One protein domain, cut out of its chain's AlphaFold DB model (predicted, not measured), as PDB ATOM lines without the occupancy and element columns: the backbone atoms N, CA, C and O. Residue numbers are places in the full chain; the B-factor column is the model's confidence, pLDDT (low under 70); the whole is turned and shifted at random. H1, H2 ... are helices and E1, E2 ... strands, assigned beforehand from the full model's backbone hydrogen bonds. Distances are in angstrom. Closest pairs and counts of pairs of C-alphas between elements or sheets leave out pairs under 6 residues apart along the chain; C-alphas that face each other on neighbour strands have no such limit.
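What this domain is: This is residues 6 to 113 of the 115 residues of the protein "Unannotated protein" of freshwater metagenome (UniProt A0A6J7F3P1). A long arm of three short helices, H1, H2 and H3, one after the other, leads to a body of two small three-stranded sheets, each with one helix packed on a face. The two halves meet where H5, on the sheet E1 E6 E5, touches H4, on the sheet E2 E3 E4; residues 6 to 27 stick out and make much of the length. The printed part has 108 residues, with named elements in the order H1 H2 H3 E1 H4 E2 E3 E4 H5 E5 E6. Both sheets, in the orders E1 - E6 - E5 and E2 - E3 - E4, are antiparallel, and the class is mixed, helices and strands. The whole is flat, 70 by 38 by 18 A, and only just extended, close to loose, with a radius of gyration of the C-alphas of 19.7 A.

How they stand to each other: Start with H1, residues 8 to 16, H2, residues 19 to 22, and H3, residues 25 to 28; H1 and H2, and H2 and H3, meet only through their link. Next come E1, residues 35 to 40, and E6, residues 109 to 113, antiparallel neighbours at 144 degrees, with N 38 and O 111 2.8 A apart. On the other side of E6 look for E5, residues 97 to 100, its hairpin partner, with N 99 and O 110 at 2.8 A. H4, residues 43 to 51, is on the meander, each strand the antiparallel neighbour of the one before, of E2, residues 56 to 59, E3, residues 67 to 73, and E4, residues 76 to 81. Its height over that sheet is 8.5 A, and the closest C-alphas of H4 and E3 are those of Cys 47 and Cys 69, 5.5 A apart. In this sheet N 58 and O 68 are 2.8 A apart, and N 71 and O 78 2.9 A. H5, residues 84 to 91, is on the first sheet at a height of 8.4 A; its closest C-alphas to E5 are those of Asn 85 and Tyr 97, 4.6 A. H4 and H5 touch at Tyr 46 and Ala 87, their closest C-alphas, 5.9 A apart; at 73 degrees they are only just about perpendicular. Every O i to N i+4 pair is within hydrogen-bond range in H4 and H5, but 0 of 5 in H1, where O i to N i+3 gives 0 of 6; H2 and H3 are too short for an i+4 pair.

Where its parts are: Find C-alpha 8 at (127.915, 144.744, 126.711); from there H1 runs 14.6 A to C-alpha 16. E1 spans 14.4 A, H4 11.9 A, E3 19.0 A, E4 16.6 A and H5 10.4 A. H4 begins at C-alpha 43, (178.415, 130.620, 141.930), and E6 runs 13.4 A to C-alpha 113 at (178.355, 129.252, 123.928).

The domain as a whole: The C-alphas of Thr 6 and Asn 74, the two farthest apart, are 70.6 A from each other. The printed part has no cut and no long link. Mean pLDDT of the printed part is 82.9, and residues 6 to 32 are under 70.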
ATOM      1  N   THR A   6     124.636 149.488 126.135       46.56
ATOM      2  CA  THR A   6     125.929 150.124 126.432       46.56
ATOM      3  C   THR A   6     126.799 149.328 127.408       46.56
ATOM      4  O   THR A   6     128.005 149.541 127.449       46.56
ATOM      5  N   GLY A   7     126.221 148.395 128.175       40.22
ATOM      6  CA  GLY A   7     126.968 147.580 129.146       40.22
ATOM      7  C   GLY A   7     127.763 146.431 128.517       40.22
ATOM      8  O   GLY A   7     128.824 146.068 129.013       40.22
ATOM      9  N   LEU A   8     127.290 145.888 127.390       45.81
ATOM     10  CA  LEU A   8     127.915 144.744 126.711       45.81
ATOM     11  C   LEU A   8     129.170 145.120 125.909       45.81
ATOM     12  O   LEU A   8     130.056 144.289 125.741       45.81
ATOM     13  N   ALA A   9     129.292 146.375 125.468       47.41
ATOM     14  CA  ALA A   9     130.469 146.839 124.732       47.41
ATOM     15  C   ALA A   9     131.712 147.025 125.628       47.41
ATOM     16  O   ALA A   9     132.834 146.903 125.146       47.41
ATOM     17  N   ALA A  10     131.536 147.274 126.930       48.09
ATOM     18  CA  ALA A  10     132.651 147.500 127.854       48.09
ATOM     19  C   ALA A  10     133.387 146.205 128.259       48.09
ATOM     20  O   ALA A  10     134.569 146.248 128.586       48.09
ATOM     21  N   LEU A  11     132.722 145.046 128.192       46.97
ATOM     22  CA  LEU A  11     133.320 143.752 128.548       46.97
ATOM     23  C   LEU A  11     134.221 143.167 127.447       46.97
ATOM     24  O   LEU A  11     135.126 142.395 127.753       46.97
ATOM     25  N   ALA A  12     134.035 143.557 126.182       48.03
ATOM     26  CA  ALA A  12     134.817 143.020 125.064       48.03
ATOM     27  C   ALA A  12     136.250 143.586 124.988       48.03
ATOM     28  O   ALA A  12     137.177 142.874 124.608       48.03
ATOM     29  N   PHE A  13     136.465 144.840 125.400       49.44
ATOM     30  CA  PHE A  13     137.799 145.460 125.393       49.44
ATOM     31  C   PHE A  13     138.665 145.073 126.599       49.44
ATOM     32  O   PHE A  13     139.886 145.175 126.527       49.44
ATOM     33  N   GLY A  14     138.060 144.587 127.687       43.66
ATOM     34  CA  GLY A  14     138.798 144.150 128.875       43.66
ATOM     35  C   GLY A  14     139.523 142.809 128.707       43.66
ATOM     36  O   GLY A  14     140.500 142.565 129.404       43.66
ATOM     37  N   PHE A  15     139.082 141.954 127.777       46.44
ATOM     38  CA  PHE A  15     139.589 140.579 127.656       46.44
ATOM     39  C   PHE A  15     140.725 140.407 126.633       46.44
ATOM     40  O   PHE A  15     141.490 139.449 126.713       46.44
ATOM     41  N   ILE A  16     140.884 141.334 125.680       49.69
ATOM     42  CA  ILE A  16     141.931 141.231 124.641       49.69
ATOM     43  C   ILE A  16     143.311 141.642 125.187       49.69
ATOM     44  O   ILE A  16     144.333 141.126 124.738       49.69
ATOM     45  N   GLY A  17     143.362 142.504 126.211       43.28
ATOM     46  CA  GLY A  17     144.623 142.910 126.844       43.28
ATOM     47  C   GLY A  17     145.347 141.777 127.585       43.28
ATOM     48  O   GLY A  17     146.559 141.842 127.766       43.28
ATOM     49  N   SER A  18     144.633 140.721 127.981       46.91
ATOM     50  CA  SER A  18     145.190 139.632 128.791       46.91
ATOM     51  C   SER A  18     145.964 138.589 127.981       46.91
ATOM     52  O   SER A  18     146.817 137.916 128.546       46.91
ATOM     53  N   LEU A  19     145.725 138.453 126.671       50.03
ATOM     54  CA  LEU A  19     146.411 137.442 125.848       50.03
ATOM     55  C   LEU A  19     147.820 137.870 125.408       50.03
ATOM     56  O   LEU A  19     148.675 137.014 125.199       50.03
ATOM     57  N   ALA A  20     148.098 139.175 125.328       47.19
ATOM     58  CA  ALA A  20     149.424 139.679 124.957       47.19
ATOM     59  C   ALA A  20     150.479 139.503 126.068       47.19
ATOM     60  O   ALA A  20     151.677 139.516 125.793       47.19
ATOM     61  N   ALA A  21     150.051 139.312 127.320       49.38
ATOM     62  CA  ALA A  21     150.964 139.073 128.436       49.38
ATOM     63  C   ALA A  21     151.582 137.663 128.393       49.38
ATOM     64  O   ALA A  21     152.737 137.494 128.774       49.38
ATOM     65  N   PHE A  22     150.858 136.663 127.880       51.59
ATOM     66  CA  PHE A  22     151.339 135.277 127.848       51.59
ATOM     67  C   PHE A  22     152.329 135.005 126.708       51.59
ATOM     68  O   PHE A  22     153.198 134.152 126.855       51.59
ATOM     69  N   SER A  23     152.269 135.752 125.599       51.19
ATOM     70  CA  SER A  23     153.198 135.560 124.475       51.19
ATOM     71  C   SER A  23     154.612 136.086 124.740       51.19
ATOM     72  O   SER A  23     155.542 135.704 124.039       51.19
ATOM     73  N   ALA A  24     154.800 136.958 125.736       46.28
ATOM     74  CA  ALA A  24     156.122 137.481 126.088       46.28
ATOM     75  C   ALA A  24     156.936 136.523 126.981       46.28
ATOM     76  O   ALA A  24     158.166 136.613 127.009       46.28
ATOM     77  N   SER A  25     156.279 135.587 127.679       42.59
ATOM     78  CA  SER A  25     156.935 134.666 128.621       42.59
ATOM     79  C   SER A  25     157.648 133.482 127.960       42.59
ATOM     80  O   SER A  25     158.557 132.928 128.570       42.59
ATOM     81  N   ASP A  26     157.334 133.146 126.706       47.12
ATOM     82  CA  ASP A  26     158.010 132.064 125.961       47.12
ATOM     83  C   ASP A  26     159.437 132.425 125.500       47.12
ATOM     84  O   ASP A  26     160.167 131.601 124.946       47.12
ATOM     85  N   SER A  27     159.855 133.674 125.713       48.03
ATOM     86  CA  SER A  27     161.157 134.191 125.271       48.03
ATOM     87  C   SER A  27     162.304 133.861 126.234       48.03
ATOM     88  O   SER A  27     163.460 134.095 125.895       48.03
ATOM     89  N   ALA A  28     162.007 133.364 127.438       53.28
ATOM     90  CA  ALA A  28     162.993 133.225 128.511       53.28
ATOM     91  C   ALA A  28     163.762 131.887 128.519       53.28
ATOM     92  O   ALA A  28     164.668 131.744 129.330       53.28
ATOM     93  N   GLY A  29     163.430 130.933 127.637       50.81
ATOM     94  CA  GLY A  29     163.987 129.569 127.702       50.81
ATOM     95  C   GLY A  29     164.252 128.876 126.363       50.81
ATOM     96  O   GLY A  29     164.413 127.659 126.339       50.81
ATOM     97  N   ARG A  30     164.283 129.591 125.229       57.91
ATOM     98  CA  ARG A  30     164.677 128.965 123.955       57.91
ATOM     99  C   ARG A  30     166.198 128.839 123.884       57.91
ATOM    100  O   ARG A  30     166.885 129.813 123.585       57.91
ATOM    101  N   GLU A  31     166.690 127.628 124.137       56.44
ATOM    102  CA  GLU A  31     168.019 127.155 123.729       56.44
ATOM    103  C   GLU A  31     168.249 127.575 122.265       56.44
ATOM    104  O   GLU A  31     167.411 127.301 121.396       56.44
ATOM    105  N   ARG A  32     169.325 128.326 121.982       66.19
ATOM    106  CA  ARG A  32     169.634 128.693 120.595       66.19
ATOM    107  C   ARG A  32     170.043 127.416 119.858       66.19
ATOM    108  O   ARG A  32     170.897 126.698 120.378       66.19
ATOM    109  N   PRO A  33     169.491 127.140 118.663       70.50
ATOM    110  CA  PRO A  33     169.791 125.913 117.921       70.50
ATOM    111  C   PRO A  33     171.285 125.744 117.595       70.50
ATOM    112  O   PRO A  33     171.728 124.616 117.412       70.50
ATOM    113  N   ASP A  34     172.057 126.834 117.617       86.38
ATOM    114  CA  ASP A  34     173.496 126.851 117.334       86.38
ATOM    115  C   ASP A  34     174.349 127.090 118.597       86.38
ATOM    116  O   ASP A  34     175.370 127.772 118.546       86.38
ATOM    117  N   SER A  35     173.924 126.571 119.755       88.75
ATOM    118  CA  SER A  35     174.660 126.717 121.020       88.75
ATOM    119  C   SER A  35     175.090 125.376 121.621       88.75
ATOM    120  O   SER A  35     174.421 124.354 121.476       88.75
ATOM    121  N   VAL A  36     176.233 125.374 122.312       93.81
ATOM    122  CA  VAL A  36     176.751 124.224 123.067       93.81
ATOM    123  C   VAL A  36     176.618 124.488 124.557       93.81
ATOM    124  O   VAL A  36     177.102 125.502 125.062       93.81
ATOM    125  N   LYS A  37     176.025 123.532 125.277       94.38
ATOM    126  CA  LYS A  37     175.957 123.531 126.741       94.38
ATOM    127  C   LYS A  37     177.325 123.205 127.339       94.38
ATOM    128  O   LYS A  37     177.887 122.145 127.073       94.38
ATOM    129  N   LEU A  38     177.847 124.111 128.161       95.31
ATOM    130  CA  LEU A  38     179.159 123.987 128.804       95.31
ATOM    131  C   LEU A  38     179.061 123.387 130.212       95.31
ATOM    132  O   LEU A  38     179.978 122.704 130.661       95.31
ATOM    133  N   GLY A  39     177.937 123.610 130.893       95.06
ATOM    134  CA  GLY A  39     177.678 123.098 132.236       95.06
ATOM    135  C   GLY A  39     176.870 124.080 133.074       95.06
ATOM    136  O   GLY A  39     176.500 125.155 132.609       95.06
ATOM    137  N   SER A  40     176.587 123.709 134.320       96.31
ATOM    138  CA  SER A  40     175.866 124.579 135.254       96.31
ATOM    139  C   SER A  40     176.786 125.650 135.837       96.31
ATOM    140  O   SER A  40     177.979 125.414 136.025       96.31
ATOM    141  N   LEU A  41     176.229 126.828 136.123       97.50
ATOM    142  CA  LEU A  41     176.977 127.926 136.728       97.50
ATOM    143  C   LEU A  41     177.301 127.620 138.200       97.50
ATOM    144  O   LEU A  41     176.400 127.497 139.028       97.50
ATOM    145  N   ASP A  42     178.590 127.553 138.534       97.69
ATOM    146  CA  ASP A  42     179.066 127.421 139.914       97.69
ATOM    147  C   ASP A  42     179.330 128.807 140.530       97.69
ATOM    148  O   ASP A  42     180.393 129.412 140.360       97.69
ATOM    149  N   PHE A  43     178.335 129.322 141.254       97.94
ATOM    150  CA  PHE A  43     178.415 130.620 141.930       97.94
ATOM    151  C   PHE A  43     179.552 130.699 142.952       97.94
ATOM    152  O   PHE A  43     180.194 131.742 143.085       97.94
ATOM    153  N   GLU A  44     179.803 129.610 143.678       98.00
ATOM    154  CA  GLU A  44     180.826 129.555 144.723       98.00
ATOM    155  C   GLU A  44     182.222 129.616 144.096       98.00
ATOM    156  O   GLU A  44     183.076 130.385 144.547       98.00
ATOM    157  N   ALA A  45     182.445 128.849 143.024       97.88
ATOM    158  CA  ALA A  45     183.686 128.896 142.259       97.88
ATOM    159  C   ALA A  45     183.928 130.287 141.665       97.88
ATOM    160  O   ALA A  45     185.038 130.809 141.786       97.88
ATOM    161  N   TYR A  46     182.895 130.923 141.095       98.06
ATOM    162  CA  TYR A  46     183.005 132.285 140.572       98.06
ATOM    163  C   TYR A  46     183.414 133.289 141.655       98.06
ATOM    164  O   TYR A  46     184.363 134.049 141.460       98.06
ATOM    165  N   CYS A  47     182.756 133.276 142.820       98.00
ATOM    166  CA  CYS A  47     183.109 134.188 143.905       98.00
ATOM    167  C   CYS A  47     184.562 134.000 144.344       98.00
ATOM    168  O   CYS A  47     185.305 134.981 144.434       98.00
ATOM    169  N   LYS A  48     184.994 132.748 144.534       97.75
ATOM    170  CA  LYS A  48     186.371 132.430 144.933       97.75
ATOM    171  C   LYS A  48     187.399 132.864 143.900       97.75
ATOM    172  O   LYS A  48     188.450 133.373 144.286       97.75
ATOM    173  N   LEU A  49     187.091 132.688 142.618       97.31
ATOM    174  CA  LEU A  49     187.930 133.142 141.515       97.31
ATOM    175  C   LEU A  49     188.061 134.674 141.511       97.31
ATOM    176  O   LEU A  49     189.167 135.191 141.387       97.31
ATOM    177  N   GLN A  50     186.950 135.391 141.689       97.00
ATOM    178  CA  GLN A  50     186.897 136.846 141.542       97.00
ATOM    179  C   GLN A  50     187.386 137.615 142.779       97.00
ATOM    180  O   GLN A  50     188.010 138.670 142.654       97.00
ATOM    181  N   PHE A  51     187.084 137.123 143.981       95.69
ATOM    182  CA  PHE A  51     187.301 137.843 145.241       95.69
ATOM    183  C   PHE A  51     188.213 137.104 146.229       95.69
ATOM    184  O   PHE A  51     188.492 137.625 147.312       95.69
ATOM    185  N   GLY A  52     188.702 135.916 145.865       94.75
ATOM    186  CA  GLY A  52     189.607 135.098 146.668       94.75
ATOM    187  C   GLY A  52     188.900 134.016 147.488       94.75
ATOM    188  O   GLY A  52     187.689 134.043 147.708       94.75
ATOM    189  N   GLY A  53     189.683 133.049 147.980       93.44
ATOM    190  CA  GLY A  53     189.181 131.801 148.572       93.44
ATOM    191  C   GLY A  53     188.344 131.926 149.853       93.44
ATOM    192  O   GLY A  53     187.730 130.944 150.260       93.44
ATOM    193  N   SER A  54     188.310 133.098 150.491       93.19
ATOM    194  CA  SER A  54     187.470 133.379 151.667       93.19
ATOM    195  C   SER A  54     186.078 133.916 151.321       93.19
ATOM    196  O   SER A  54     185.260 134.098 152.222       93.19
ATOM    197  N   SER A  55     185.816 134.207 150.046       96.69
ATOM    198  CA  SER A  55     184.496 134.622 149.580       96.69
ATOM    199  C   SER A  55     183.582 133.417 149.365       96.69
ATOM    200  O   SER A  55     184.046 132.317 149.061       96.69
ATOM    201  N   VAL A  56     182.281 133.646 149.539       97.25
ATOM    202  CA  VAL A  56     181.239 132.621 149.385       97.25
ATOM    203  C   VAL A  56     180.058 133.178 148.600       97.25
ATOM    204  O   VAL A  56     179.774 134.379 148.658       97.25
ATOM    205  N   ALA A  57     179.352 132.312 147.887       97.75
ATOM    206  CA  ALA A  57     178.103 132.645 147.226       97.75
ATOM    207  C   ALA A  57     176.936 132.568 148.216       97.75
ATOM    208  O   ALA A  57     176.769 131.598 148.954       97.75
ATOM    209  N   VAL A  58     176.096 133.598 148.218       97.69
ATOM    210  CA  VAL A  58     174.896 133.670 149.053       97.69
ATOM    211  C   VAL A  58     173.691 134.066 148.218       97.69
ATOM    212  O   VAL A  58     173.764 134.941 147.351       97.69
ATOM    213  N   LEU A  59     172.556 133.438 148.510       96.88
ATOM    214  CA  LEU A  59     171.279 133.768 147.899       96.88
ATOM    215  C   LEU A  59     170.533 134.768 148.790       96.88
ATOM    216  O   LEU A  59     170.137 134.447 149.906       96.88
ATOM    217  N   THR A  60     170.352 135.991 148.297       96.12
ATOM    218  CA  THR A  60     169.696 137.087 149.041       96.12
ATOM    219  C   THR A  60     168.244 137.325 148.633       96.12
ATOM    220  O   THR A  60     167.482 137.931 149.383       96.12
ATOM    221  N   ARG A  61     167.848 136.830 147.456       93.19
ATOM    222  CA  ARG A  61     166.476 136.815 146.931       93.19
ATOM    223  C   ARG A  61     166.212 135.455 146.305       93.19
ATOM    224  O   ARG A  61     167.134 134.837 145.797       93.19
ATOM    225  N   THR A  62     164.967 135.001 146.299       90.75
ATOM    226  CA  THR A  62     164.598 133.673 145.773       90.75
ATOM    227  C   THR A  62     164.478 133.615 144.249       90.75
ATOM    228  O   THR A  62     164.132 132.572 143.711       90.75
ATOM    229  N   ASP A  63     164.736 134.717 143.548       90.12
ATOM    230  CA  ASP A  63     164.714 134.778 142.087       90.12
ATOM    231  C   ASP A  63     166.106 134.557 141.471       90.12
ATOM    232  O   ASP A  63     167.128 134.532 142.161       90.12
ATOM    233  N   LEU A  64     166.146 134.427 140.142       90.56
ATOM    234  CA  LEU A  64     167.364 134.192 139.359       90.56
ATOM    235  C   LEU A  64     168.479 135.236 139.569       90.56
ATOM    236  O   LEU A  64     169.639 134.935 139.307       90.56
ATOM    237  N   ARG A  65     168.153 136.452 140.032       89.50
ATOM    238  CA  ARG A  65     169.101 137.560 140.257       89.50
ATOM    239  C   ARG A  65     169.476 137.723 141.733       89.50
ATOM    240  O   ARG A  65     170.072 138.725 142.118       89.50
ATOM    241  N   GLY A  66     169.095 136.776 142.588       94.31
ATOM    242  CA  GLY A  66     169.329 136.858 144.026       94.31
ATOM    243  C   GLY A  66     170.742 136.506 144.482       94.31
ATOM    244  O   GLY A  66     171.066 136.740 145.651       94.31
ATOM    245  N   TRP A  67     171.564 135.942 143.599       97.88
ATOM    246  CA  TRP A  67     172.910 135.483 143.918       97.88
ATOM    247  C   TRP A  67     173.902 136.634 144.067       97.88
ATOM    248  O   TRP A  67     173.977 137.548 143.242       97.88
ATOM    249  N   ARG A  68     174.679 136.582 145.149       98.25
ATOM    250  CA  ARG A  68     175.694 137.577 145.489       98.25
ATOM    251  C   ARG A  68     176.939 136.894 146.039       98.25
ATOM    252  O   ARG A  68     176.831 135.876 146.716       98.25
ATOM    253  N   CYS A  69     178.104 137.488 145.825       98.31
ATOM    254  CA  CYS A  69     179.318 137.118 146.544       98.31
ATOM    255  C   CYS A  69     179.369 137.872 147.868       98.31
ATOM    256  O   CYS A  69     179.405 139.104 147.878       98.31
ATOM    257  N   ALA A  70     179.390 137.147 148.983       97.62
ATOM    258  CA  ALA A  70     179.733 137.701 150.282       97.62
ATOM    259  C   ALA A  70     181.259 137.747 150.409       97.62
ATOM    260  O   ALA A  70     181.941 136.723 150.323       97.62
ATOM    261  N   ILE A  71     181.792 138.950 150.602       96.44
ATOM    262  CA  ILE A  71     183.229 139.211 150.647       96.44
ATOM    263  C   ILE A  71     183.604 139.866 151.969       96.44
ATOM    264  O   ILE A  71     182.849 140.665 152.531       96.44
ATOM    265  N   ARG A  72     184.806 139.546 152.450       92.56
ATOM    266  CA  ARG A  72     185.405 140.201 153.610       92.56
ATOM    267  C   ARG A  72     186.715 140.856 153.202       92.56
ATOM    268  O   ARG A  72     187.700 140.166 152.966       92.56
ATOM    269  N   GLN A  73     186.729 142.183 153.145       85.94
ATOM    270  CA  GLN A  73     187.917 142.962 152.797       85.94
ATOM    271  C   GLN A  73     188.256 143.897 153.954       85.94
ATOM    272  O   GLN A  73     187.413 144.673 154.398       85.94
ATOM    273  N   ASN A  74     189.477 143.795 154.483       87.00
ATOM    274  CA  ASN A  74     189.966 144.628 155.593       87.00
ATOM    275  C   ASN A  74     189.042 144.636 156.829       87.00
ATOM    276  O   ASN A  74     188.881 145.648 157.501       87.00
ATOM    277  N   GLY A  75     188.397 143.499 157.117       86.69
ATOM    278  CA  GLY A  75     187.464 143.350 158.240       86.69
ATOM    279  C   GLY A  75     186.033 143.827 157.969       86.69
ATOM    280  O   GLY A  75     185.155 143.535 158.780       86.69
ATOM    281  N   ILE A  76     185.777 144.471 156.827       90.44
ATOM    282  CA  ILE A  76     184.452 144.929 156.399       90.44
ATOM    283  C   ILE A  76     183.770 143.823 155.591       90.44
ATOM    284  O   ILE A  76     184.382 143.216 154.709       90.44
ATOM    285  N   PHE A  77     182.499 143.571 155.898       92.56
ATOM    286  CA  PHE A  77     181.643 142.675 155.128       92.56
ATOM    287  C   PHE A  77     180.875 143.458 154.066       92.56
ATOM    288  O   PHE A  77     180.250 144.472 154.370       92.56
ATOM    289  N   ALA A  78     180.894 142.959 152.834       94.62
ATOM    290  CA  ALA A  78     180.112 143.495 151.729       94.62
ATOM    291  C   ALA A  78     179.515 142.358 150.894       94.62
ATOM    292  O   ALA A  78     179.987 141.220 150.946       94.62
ATOM    293  N   THR A  79     178.476 142.669 150.115       96.69
ATOM    294  CA  THR A  79     177.942 141.745 149.109       96.69
ATOM    295  C   THR A  79     177.941 142.391 147.734       96.69
ATOM    296  O   THR A  79     177.487 143.525 147.566       96.69
ATOM    297  N   VAL A  80     178.421 141.654 146.740       96.56
ATOM    298  CA  VAL A  80     178.464 142.094 145.343       96.56
ATOM    299  C   VAL A  80     177.541 141.202 144.532       96.56
ATOM    300  O   VAL A  80     177.529 139.993 144.733       96.56
ATOM    301  N   GLU A  81     176.726 141.793 143.665       97.25
ATOM    302  CA  GLU A  81     175.845 141.029 142.779       97.25
ATOM    303  C   GLU A  81     176.657 140.167 141.816       97.25
ATOM    304  O   GLU A  81     177.703 140.607 141.339       97.25
ATOM    305  N   ILE A  82     176.180 138.955 141.533       97.81
ATOM    306  CA  ILE A  82     176.793 138.103 140.517       97.81
ATOM    307  C   ILE A  82     176.124 138.390 139.174       97.81
ATOM    308  O   ILE A  82     174.952 138.073 138.979       97.81
ATOM    309  N   ASP A  83     176.887 138.956 138.240       97.00
ATOM    310  CA  ASP A  83     176.520 138.960 136.824       97.00
ATOM    311  C   ASP A  83     176.756 137.550 136.271       97.00
ATOM    312  O   ASP A  83     177.891 137.081 136.180       97.00
ATOM    313  N   THR A  84     175.674 136.849 135.934       96.75
ATOM    314  CA  THR A  84     175.735 135.444 135.521       96.75
ATOM    315  C   THR A  84     176.430 135.256 134.177       96.75
ATOM    316  O   THR A  84     177.129 134.258 134.002       96.75
ATOM    317  N   ASN A  85     176.332 136.222 133.258       96.69
ATOM    318  CA  ASN A  85     177.063 136.174 131.993       96.69
ATOM    319  C   ASN A  85     178.560 136.343 132.237       96.69
ATOM    320  O   ASN A  85     179.351 135.537 131.754       96.69
ATOM    321  N   ALA A  86     178.946 137.337 133.044       96.94
ATOM    322  CA  ALA A  86     180.344 137.525 133.419       96.94
ATOM    323  C   ALA A  86     180.899 136.305 134.174       96.94
ATOM    324  O   ALA A  86     182.060 135.940 133.994       96.94
ATOM    325  N   ALA A  87     180.070 135.646 134.986       97.44
ATOM    326  CA  ALA A  87     180.457 134.445 135.711       97.44
ATOM    327  C   ALA A  87     180.675 133.237 134.788       97.44
ATOM    328  O   ALA A  87     181.705 132.573 134.900       97.44
ATOM    329  N   CYS A  88     179.777 132.987 133.829       97.94
ATOM    330  CA  CYS A  88     179.995 131.961 132.803       97.94
ATOM    331  C   CYS A  88     181.246 132.255 131.965       97.94
ATOM    332  O   CYS A  88     182.053 131.351 131.735       97.94
ATOM    333  N   ALA A  89     181.439 133.520 131.575       97.31
ATOM    334  CA  ALA A  89     182.599 133.951 130.807       97.31
ATOM    335  C   ALA A  89     183.925 133.723 131.558       97.31
ATOM    336  O   ALA A  89     184.927 133.331 130.963       97.31
ATOM    337  N   ALA A  90     183.928 133.938 132.875       97.31
ATOM    338  CA  ALA A  90     185.098 133.733 133.723       97.31
ATOM    339  C   ALA A  90     185.407 132.249 133.996       97.31
ATOM    340  O   ALA A  90     186.574 131.892 134.134       97.31
ATOM    341  N   LEU A  91     184.382 131.394 134.106       97.31
ATOM    342  CA  LEU A  91     184.549 129.984 134.476       97.31
ATOM    343  C   LEU A  91     184.858 129.058 133.297       97.31
ATOM    344  O   LEU A  91     185.545 128.057 133.491       97.31
ATOM    345  N   PHE A  92     184.343 129.356 132.103       95.44
ATOM    346  CA  PHE A  92     184.465 128.456 130.954       95.44
ATOM    347  C   PHE A  92     185.305 129.049 129.824       95.44
ATOM    348  O   PHE A  92     186.308 128.457 129.435       95.44
ATOM    349  N   ASP A  93     184.890 130.190 129.277       90.19
ATOM    350  CA  ASP A  93     185.601 130.949 128.244       90.19
ATOM    351  C   ASP A  93     184.889 132.291 128.022       90.19
ATOM    352  O   ASP A  93     183.679 132.371 128.199       90.19
ATOM    353  N   HIS A  94     185.601 133.318 127.557       89.31
ATOM    354  CA  HIS A  94     185.083 134.678 127.351       89.31
ATOM    355  C   HIS A  94     183.828 134.793 126.461       89.31
ATOM    356  O   HIS A  94     183.119 135.793 126.536       89.31
ATOM    357  N   SER A  95     183.558 133.795 125.618       93.62
ATOM    358  CA  SER A  95     182.371 133.732 124.756       93.62
ATOM    359  C   SER A  95     181.150 133.065 125.409       93.62
ATOM    360  O   SER A  95     180.066 133.060 124.822       93.62
ATOM    361  N   ALA A  96     181.300 132.497 126.608       96.69
ATOM    362  CA  ALA A  96     180.219 131.834 127.318       96.69
ATOM    363  C   ALA A  96     179.227 132.837 127.926       96.69
ATOM    364  O   ALA A  96     179.611 133.865 128.482       96.69
ATOM    365  N   TYR A  97     177.942 132.497 127.880       96.12
ATOM    366  CA  TYR A  97     176.845 133.276 128.451       96.12
ATOM    367  C   TYR A  97     175.911 132.389 129.275       96.12
ATOM    368  O   TYR A  97     175.921 131.164 129.151       96.12
ATOM    369  N   ALA A  98     175.114 133.012 130.140       95.75
ATOM    370  CA  ALA A  98     174.221 132.324 131.057       95.75
ATOM    371  C   ALA A  98     172.783 132.292 130.529       95.75
ATOM    372  O   ALA A  98     172.226 133.314 130.126       95.75
ATOM    373  N   VAL A  99     172.157 131.120 130.604       94.81
ATOM    374  CA  VAL A  99     170.746 130.891 130.278       94.81
ATOM    375  C   VAL A  99     170.076 130.207 131.472       94.81
ATOM    376  O   VAL A  99     170.641 129.250 132.011       94.81
ATOM    377  N   PRO A 100     168.905 130.677 131.936       93.75
ATOM    378  CA  PRO A 100     168.154 129.966 132.960       93.75
ATOM    379  C   PRO A 100     167.539 128.687 132.375       93.75
ATOM    380  O   PRO A 100     166.899 128.721 131.329       93.75
ATOM    381  N   ASP A 101     167.733 127.569 133.066       90.50
ATOM    382  CA  ASP A 101     167.138 126.264 132.744       90.50
ATOM    383  C   ASP A 101     165.700 126.185 133.285       90.50
ATOM    384  O   ASP A 101     164.767 125.878 132.551       90.50
ATOM    385  N   ASP A 102     165.505 126.579 134.550       88.81
ATOM    386  CA  ASP A 102     164.194 126.770 135.178       88.81
ATOM    387  C   ASP A 102     164.094 128.187 135.789       88.81
ATOM    388  O   ASP A 102     164.787 128.522 136.749       88.81
ATOM    389  N   PRO A 103     163.223 129.076 135.286       84.12
ATOM    390  CA  PRO A 103     163.139 130.436 135.807       84.12
ATOM    391  C   PRO A 103     162.620 130.536 137.252       84.12
ATOM    392  O   PRO A 103     162.717 131.608 137.856       84.12
ATOM    393  N   LEU A 104     162.069 129.455 137.813       88.50
ATOM    394  CA  LEU A 104     161.571 129.390 139.187       88.50
ATOM    395  C   LEU A 104     162.633 128.922 140.189       88.50
ATOM    396  O   LEU A 104     162.442 129.082 141.396       88.50
ATOM    397  N   VAL A 105     163.751 128.370 139.713       90.50
ATOM    398  CA  VAL A 105     164.832 127.861 140.557       90.50
ATOM    399  C   VAL A 105     166.019 128.814 140.454       90.50
ATOM    400  O   VAL A 105     166.725 128.869 139.455       90.50
ATOM    401  N   SER A 106     166.291 129.575 141.515       92.00
ATOM    402  CA  SER A 106     167.341 130.606 141.489       92.00
ATOM    403  C   SER A 106     168.731 130.073 141.117       92.00
ATOM    404  O   SER A 106     169.557 130.829 140.613       92.00
ATOM    405  N   SER A 107     169.010 128.790 141.367       91.81
ATOM    406  CA  SER A 107     170.282 128.124 141.067       91.81
ATOM    407  C   SER A 107     170.361 127.476 139.685       91.81
ATOM    408  O   SER A 107     171.432 127.001 139.319       91.81
ATOM    409  N   SER A 108     169.271 127.395 138.920       93.56
ATOM    410  CA  SER A 108     169.254 126.652 137.655       93.56
ATOM    411  C   SER A 108     169.746 127.513 136.494       93.56
ATOM    412  O   SER A 108     169.010 127.836 135.564       93.56
ATOM    413  N   TRP A 109     171.009 127.911 136.570       95.94
ATOM    414  CA  TRP A 109     171.711 128.612 135.506       95.94
ATOM    415  C   TRP A 109     172.620 127.646 134.756       95.94
ATOM    416  O   TRP A 109     173.374 126.881 135.363       95.94
ATOM    417  N   GLN A 110     172.565 127.695 133.430       96.12
ATOM    418  CA  GLN A 110     173.424 126.927 132.537       96.12
ATOM    419  C   GLN A 110     174.283 127.885 131.725       96.12
ATOM    420  O   GLN A 110     173.792 128.881 131.198       96.12
ATOM    421  N   CYS A 111     175.563 127.567 131.610       96.44
ATOM    422  CA  CYS A 111     176.477 128.257 130.724       96.44
ATOM    423  C   CYS A 111     176.425 127.614 129.336       96.44
ATOM    424  O   CYS A 111     176.497 126.387 129.195       96.44
ATOM    425  N   GLN A 112     176.299 128.452 128.316       95.94
ATOM    426  CA  GLN A 112     176.253 128.070 126.909       95.94
ATOM    427  C   GLN A 112     177.232 128.926 126.106       95.94
ATOM    428  O   GLN A 112     177.700 129.959 126.583       95.94
ATOM    429  N   ARG A 113     177.545 128.496 124.886       94.88
ATOM    430  CA  ARG A 113     178.355 129.252 123.928       94.88
ATOM    431  C   ARG A 113     177.841 129.012 122.516       94.88
ATOM    432  O   ARG A 113     177.496 127.879 122.192       94.88
TER     433      ARG A 113